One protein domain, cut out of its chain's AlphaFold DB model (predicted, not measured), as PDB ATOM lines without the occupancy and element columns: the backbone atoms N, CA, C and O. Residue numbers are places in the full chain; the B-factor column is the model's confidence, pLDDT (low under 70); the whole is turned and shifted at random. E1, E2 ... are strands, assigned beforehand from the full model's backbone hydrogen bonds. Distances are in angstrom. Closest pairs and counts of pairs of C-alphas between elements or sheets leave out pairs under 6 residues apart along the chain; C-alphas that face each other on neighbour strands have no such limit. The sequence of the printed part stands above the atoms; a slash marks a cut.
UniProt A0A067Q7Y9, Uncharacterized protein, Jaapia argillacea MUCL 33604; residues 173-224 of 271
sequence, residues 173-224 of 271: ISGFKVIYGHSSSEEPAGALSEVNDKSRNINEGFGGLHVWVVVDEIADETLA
ATOM      1  N   ILE A 173     105.761  84.399 114.187       86.00
ATOM      2  CA  ILE A 173     104.587  85.128 113.714       86.00
ATOM      3  C   ILE A 173     105.068  86.418 113.050       86.00
ATOM      4  O   ILE A 173     105.678  87.241 113.722       86.00
ATOM      5  N   SER A 174     104.781  86.626 111.765       89.75
ATOM      6  CA  SER A 174     105.044  87.892 111.054       89.75
ATOM      7  C   SER A 174     103.794  88.751 110.865       89.75
ATOM      8  O   SER A 174     103.874  89.867 110.358       89.75
ATOM      9  N   GLY A 175     102.621  88.227 111.217       88.50
ATOM     10  CA  GLY A 175     101.366  88.954 111.115       88.50
ATOM     11  C   GLY A 175     100.154  88.047 111.246       88.50
ATOM     12  O   GLY A 175     100.259  86.864 111.569       88.50
ATOM     13  N   PHE A 176      98.989  88.623 110.981       92.44
ATOM     14  CA  PHE A 176      97.726  87.906 110.942       92.44
ATOM     15  C   PHE A 176      96.864  88.397 109.785       92.44
ATOM     16  O   PHE A 176      96.935  89.552 109.359       92.44
ATOM     17  N   LYS A 177      95.992  87.511 109.322       92.94
ATOM     18  CA  LYS A 177      94.930  87.795 108.365       92.94
ATOM     19  C   LYS A 177      93.599  87.523 109.035       92.94
ATOM     20  O   LYS A 177      93.411  86.475 109.648       92.94
ATOM     21  N   VAL A 178      92.674  88.466 108.893       94.31
ATOM     22  CA  VAL A 178      91.279  88.259 109.279       94.31
ATOM     23  C   VAL A 178      90.515  87.840 108.033       94.31
ATOM     24  O   VAL A 178      90.510  88.562 107.035       94.31
ATOM     25  N   ILE A 179      89.903  86.663 108.084       96.12
ATOM     26  CA  ILE A 179      89.141  86.080 106.983       96.12
ATOM     27  C   ILE A 179      87.680  86.014 107.404       96.12
ATOM     28  O   ILE A 179      87.366  85.598 108.516       96.12
ATOM     29  N   TYR A 180      86.798  86.426 106.500       96.94
ATOM     30  CA  TYR A 180      85.355  86.405 106.699       96.94
ATOM     31  C   TYR A 180      84.732  85.351 105.788       96.94
ATOM     32  O   TYR A 180      85.148  85.227 104.635       96.94
ATOM     33  N   GLY A 181      83.725  84.637 106.281       96.75
ATOM     34  CA  GLY A 181      82.969  83.662 105.494       96.75
ATOM     35  C   GLY A 181      81.494  83.633 105.859       96.75
ATOM     36  O   GLY A 181      81.074  84.150 106.896       96.75
ATOM     37  N   HIS A 182      80.691  83.035 104.989       97.25
ATOM     38  CA  HIS A 182      79.244  82.931 105.185       97.25
ATOM     39  C   HIS A 182      78.830  81.682 105.961       97.25
ATOM     40  O   HIS A 182      77.706  81.618 106.457       97.25
ATOM     41  N   SER A 183      79.716  80.695 106.068       96.12
ATOM     42  CA  SER A 183      79.423  79.405 106.683       96.12
ATOM     43  C   SER A 183      80.670  78.771 107.293       96.12
ATOM     44  O   SER A 183      81.788  79.038 106.861       96.12
ATOM     45  N   SER A 184      80.488  77.859 108.248       94.62
ATOM     46  CA  SER A 184      81.595  77.105 108.849       94.62
ATOM     47  C   SER A 184      82.373  76.243 107.845       94.62
ATOM     48  O   SER A 184      83.531  75.925 108.090       94.62
ATOM     49  N   SER A 185      81.777  75.879 106.702       96.31
ATOM     50  CA  SER A 185      82.474  75.144 105.633       96.31
ATOM     51  C   SER A 185      83.534  75.965 104.895       96.31
ATOM     52  O   SER A 185      84.318  75.394 104.144       96.31
ATOM     53  N   GLU A 186      83.564  77.283 105.099       97.44
ATOM     54  CA  GLU A 186      84.562  78.191 104.524       97.44
ATOM     55  C   GLU A 186      85.748  78.443 105.472       97.44
ATOM     56  O   GLU A 186      86.569  79.314 105.192       97.44
ATOM     57  N   GLU A 187      85.855  77.705 106.588       96.94
ATOM     58  CA  GLU A 187      86.970  77.859 107.528       96.94
ATOM     59  C   GLU A 187      88.324  77.700 106.808       96.94
ATOM     60  O   GLU A 187      88.589  76.658 106.194       96.94
ATOM     61  N   PRO A 188      89.214  78.706 106.887       96.62
ATOM     62  CA  PRO A 188      90.515  78.633 106.250       96.62
ATOM     63  C   PRO A 188      91.437  77.664 106.998       96.62
ATOM     64  O   PRO A 188      91.484  77.624 108.230       96.62
ATOM     65  N   ALA A 189      92.246  76.920 106.243       92.75
ATOM     66  CA  ALA A 189      93.320  76.120 106.820       92.75
ATOM     67  C   ALA A 189      94.270  77.013 107.640       92.75
ATOM     68  O   ALA A 189      94.688  78.074 107.178       92.75
ATOM     69  N   GLY A 190      94.616  76.572 108.852       87.81
ATOM     70  CA  GLY A 190      95.480  77.332 109.762       87.81
ATOM     71  C   GLY A 190      94.765  78.405 110.593       87.81
ATOM     72  O   GLY A 190      95.439  79.209 111.232       87.81
ATOM     73  N   ALA A 191      93.425  78.430 110.614       92.69
ATOM     74  CA  ALA A 191      92.678  79.268 111.550       92.69
ATOM     75  C   ALA A 191      93.064  78.967 113.012       92.69
ATOM     76  O   ALA A 191      93.135  77.806 113.433       92.69
ATOM     77  N   LEU A 192      93.298  80.029 113.786       90.38
ATOM     78  CA  LEU A 192      93.592  79.942 115.212       90.38
ATOM     79  C   LEU A 192      92.420  79.327 115.977       90.38
ATOM     80  O   LEU A 192      91.260  79.614 115.699       90.38
ATOM     81  N   SER A 193      92.752  78.498 116.965       85.94
ATOM     82  CA  SER A 193      91.780  77.903 117.888       85.94
ATOM     83  C   SER A 193      91.743  78.686 119.191       85.94
ATOM     84  O   SER A 193      92.781  79.141 119.676       85.94
ATOM     85  N   GLU A 194      90.550  78.842 119.761       83.88
ATOM     86  CA  GLU A 194      90.408  79.341 121.125       83.88
ATOM     87  C   GLU A 194      91.136  78.427 122.122       83.88
ATOM     88  O   GLU A 194      91.197  77.215 121.948       83.88
ATOM     89  N   VAL A 195      91.629  78.992 123.230       77.56
ATOM     90  CA  VAL A 195      92.348  78.244 124.286       77.56
ATOM     91  C   VAL A 195      91.509  77.109 124.895       77.56
ATOM     92  O   VAL A 195      92.052  76.162 125.456       77.56
ATOM     93  N   ASN A 196      90.184  77.217 124.823       81.62
ATOM     94  CA  ASN A 196      89.229  76.236 125.335       81.62
ATOM     95  C   ASN A 196      88.636  75.340 124.227       81.62
ATOM     96  O   ASN A 196      87.676  74.621 124.506       81.62
ATOM     97  N   ASP A 197      89.154  75.438 122.997       83.31
ATOM     98  CA  ASP A 197      88.727  74.695 121.810       83.31
ATOM     99  C   ASP A 197      87.220  74.782 121.496       83.31
ATOM    100  O   ASP A 197      86.655  73.878 120.879       83.31
ATOM    101  N   LYS A 198      86.530  75.857 121.910       86.25
ATOM    102  CA  LYS A 198      85.088  76.006 121.639       86.25
ATOM    103  C   LYS A 198      84.785  76.235 120.164       86.25
ATOM    104  O   LYS A 198      83.852  75.637 119.635       86.25
ATOM    105  N   SER A 199      85.527  77.130 119.522       91.62
ATOM    106  CA  SER A 199      85.398  77.441 118.102       91.62
ATOM    107  C   SER A 199      86.679  78.093 117.583       91.62
ATOM    108  O   SER A 199      87.522  78.557 118.351       91.62
ATOM    109  N   ARG A 200      86.828  78.114 116.259       92.94
ATOM    110  CA  ARG A 200      87.822  78.931 115.540       92.94
ATOM    111  C   ARG A 200      87.204  80.191 114.940       92.94
ATOM    112  O   ARG A 200      87.919  81.096 114.516       92.94
ATOM    113  N   ASN A 201      85.873  80.242 114.892       95.44
ATOM    114  CA  ASN A 201      85.121  81.420 114.511       95.44
ATOM    115  C   ASN A 201      85.056  82.369 115.713       95.44
ATOM    116  O   ASN A 201      84.284  82.133 116.637       95.44
ATOM    117  N   ILE A 202      85.818  83.462 115.692       92.69
ATOM    118  CA  ILE A 202      85.839  84.434 116.801       92.69
ATOM    119  C   ILE A 202      84.503  85.175 116.969       92.69
ATOM    120  O   ILE A 202      84.302  85.871 117.960       92.69
ATOM    121  N   ASN A 203      83.599  85.043 115.995       93.31
ATOM    122  CA  ASN A 203      82.254  85.607 116.012       93.31
ATOM    123  C   ASN A 203      81.170  84.544 116.317       93.31
ATOM    124  O   ASN A 203      79.980  84.761 116.073       93.31
ATOM    125  N   GLU A 204      81.557  83.367 116.822       92.31
ATOM    126  CA  GLU A 204      80.625  82.286 117.158       92.31
ATOM    127  C   GLU A 204      79.595  82.733 118.210       92.31
ATOM    128  O   GLU A 204      79.939  83.299 119.244       92.31
ATOM    129  N   GLY A 205      78.308  82.481 117.948       90.25
ATOM    130  CA  GLY A 205      77.209  82.842 118.855       90.25
ATOM    131  C   GLY A 205      76.724  84.299 118.782       90.25
ATOM    132  O   GLY A 205      75.689  84.610 119.371       90.25
ATOM    133  N   PHE A 206      77.393  85.175 118.026       89.12
ATOM    134  CA  PHE A 206      76.994  86.582 117.865       89.12
ATOM    135  C   PHE A 206      76.171  86.852 116.590       89.12
ATOM    136  O   PHE A 206      75.607  87.936 116.430       89.12
ATOM    137  N   GLY A 207      76.034  85.851 115.712       89.94
ATOM    138  CA  GLY A 207      75.363  85.977 114.415       89.94
ATOM    139  C   GLY A 207      76.187  86.772 113.391       89.94
ATOM    140  O   GLY A 207      77.236  87.328 113.703       89.94
ATOM    141  N   GLY A 208      75.720  86.829 112.142       93.69
ATOM    142  CA  GLY A 208      76.449  87.490 111.052       93.69
ATOM    143  C   GLY A 208      77.447  86.567 110.347       93.69
ATOM    144  O   GLY A 208      77.207  85.368 110.237       93.69
ATOM    145  N   LEU A 209      78.527  87.144 109.808       95.81
ATOM    146  CA  LEU A 209      79.579  86.383 109.126       95.81
ATOM    147  C   LEU A 209      80.417  85.589 110.132       95.81
ATOM    148  O   LEU A 209      80.635  86.032 111.259       95.81
ATOM    149  N   HIS A 210      80.940  84.450 109.692       96.44
ATOM    150  CA  HIS A 210      82.037  83.788 110.380       96.44
ATOM    151  C   HIS A 210      83.306  84.626 110.221       96.44
ATOM    152  O   HIS A 210      83.540  85.209 109.159       96.44
ATOM    153  N   VAL A 211      84.114  84.692 111.275       96.19
ATOM    154  CA  VAL A 211      85.359  85.457 111.311       96.19
ATOM    155  C   VAL A 211      86.459  84.561 111.856       96.19
ATOM    156  O   VAL A 211      86.349  84.053 112.968       96.19
ATOM    157  N   TRP A 212      87.533  84.390 111.097       96.69
ATOM    158  CA  TRP A 212      88.700  83.613 111.508       96.69
ATOM    159  C   TRP A 212      89.951  84.477 111.486       96.69
ATOM    160  O   TRP A 212      90.112  85.343 110.625       96.69
ATOM    161  N   VAL A 213      90.862  84.199 112.414       94.75
ATOM    162  CA  VAL A 213      92.210  84.770 112.418       94.75
ATOM    163  C   VAL A 213      93.177  83.683 111.973       94.75
ATOM    164  O   VAL A 213      93.240  82.621 112.590       94.75
ATOM    165  N   VAL A 214      93.923  83.941 110.904       93.31
ATOM    166  CA  VAL A 214      94.998  83.071 110.416       93.31
ATOM    167  C   VAL A 214      96.323  83.770 110.662       93.31
ATOM    168  O   VAL A 214      96.456  84.963 110.387       93.31
ATOM    169  N   VAL A 215      97.297  83.036 111.186       91.31
ATOM    170  CA  VAL A 215      98.641  83.556 111.425       91.31
ATOM    171  C   VAL A 215      99.478  83.450 110.156       91.31
ATOM    172  O   VAL A 215      99.500  82.408 109.505       91.31
ATOM    173  N   ASP A 216     100.188  84.527 109.826       89.06
ATOM    174  CA  ASP A 216     101.285  84.469 108.867       89.06
ATOM    175  C   ASP A 216     102.565  84.091 109.614       89.06
ATOM    176  O   ASP A 216     102.984  84.784 110.546       89.06
ATOM    177  N   GLU A 217     103.176  82.982 109.201       87.00
ATOM    178  CA  GLU A 217     104.418  82.482 109.779       87.00
ATOM    179  C   GLU A 217     105.613  82.741 108.858       87.00
ATOM    180  O   GLU A 217     105.553  82.532 107.644       87.00
ATOM    181  N   ILE A 218     106.744  83.108 109.452       83.44
ATOM    182  CA  ILE A 218     108.014  83.328 108.766       83.44
ATOM    183  C   ILE A 218     109.133  82.537 109.445       83.44
ATOM    184  O   ILE A 218     109.065  82.240 110.633       83.44
ATOM    185  N   ALA A 219     110.158  82.149 108.688       77.62
ATOM    186  CA  ALA A 219     111.337  81.478 109.249       77.62
ATOM    187  C   ALA A 219     112.395  82.471 109.766       77.62
ATOM    188  O   ALA A 219     113.250  82.104 110.563       77.62
ATOM    189  N   ASP A 220     112.342  83.717 109.292       78.06
ATOM    190  CA  ASP A 220     113.282  84.778 109.642       78.06
ATOM    191  C   ASP A 220     112.807  85.521 110.894       78.06
ATOM    192  O   ASP A 220     111.827  86.268 110.861       78.06
ATOM    193  N   GLU A 221     113.519  85.324 112.002       78.88
ATOM    194  CA  GLU A 221     113.203  85.952 113.283       78.88
ATOM    195  C   GLU A 221     113.313  87.479 113.257       78.88
ATOM    196  O   GLU A 221     112.627  88.160 114.016       78.88
ATOM    197  N   THR A 222     114.133  88.038 112.362       78.50
ATOM    198  CA  THR A 222     114.306  89.493 112.250       78.50
ATOM    199  C   THR A 222     113.072  90.179 111.665       78.50
ATOM    200  O   THR A 222     112.898  91.388 111.817       78.50
ATOM    201  N   LEU A 223     112.193  89.395 111.037       83.00
ATOM    202  CA  LEU A 223     110.915  89.819 110.475       83.00
ATOM    203  C   LEU A 223     109.724  89.413 111.355       83.00
ATOM    204  O   LEU A 223     108.573  89.646 110.980       83.00
ATOM    205  N   ALA A 224     109.982  88.804 112.513       85.81
ATOM    206  CA  ALA A 224     108.943  88.431 113.454       85.81
ATOM    207  C   ALA A 224     108.294  89.671 114.083       85.81
ATOM    208  O   ALA A 224     108.956  90.631 114.487       85.81
TER     209      ALA A 224
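Overview. This is residues 173 to 224 of the 271 residues of an uncharacterized protein of Jaapia argillacea MUCL 33604 (UniProt A0A067Q7Y9). With little regular structure, this is a long two-stranded ribbon, E1 and E2, whose wide connecting loop, residues 182 to 209, swings out to one side before returning. The printed part has 52 residues, and the two antiparallel strands, E1 then E2 along the chain, hold under half of them; the class is all strand, with no named helix. The whole is loose, radius of gyration of the C-alphas 12.5 A, and elongated, spanning 39 by 22 by 16 A.

Along the chain. Find C-alpha 173 at (104.587, 85.128, 113.714); from there E1, residues 173 to 181, runs 23.2 A. Go on to C-alpha 210 at (82.037, 83.788, 110.380), where E2, residues 210 to 218, begins; it runs 26.0 A to C-alpha 218 at (108.014, 83.328, 108.766).

Arrangement. E1 and E2 form a hairpin, antiparallel at 156 degrees between their directions. Look at C-alphas 176 and 215, which face each other at 4.5 A. N 174 and O 216, at 2.8 A, and N 212 and O 179, at 2.9 A, are within hydrogen-bond range.

Size, cuts and confidence. The C-alphas of Gly 207 and Thr 222, the two farthest apart, are 39.2 A apart. The link from E1 to E2 is long, 28 residues. The printed part has no cut, and no printed residue is under 70 in pLDDT.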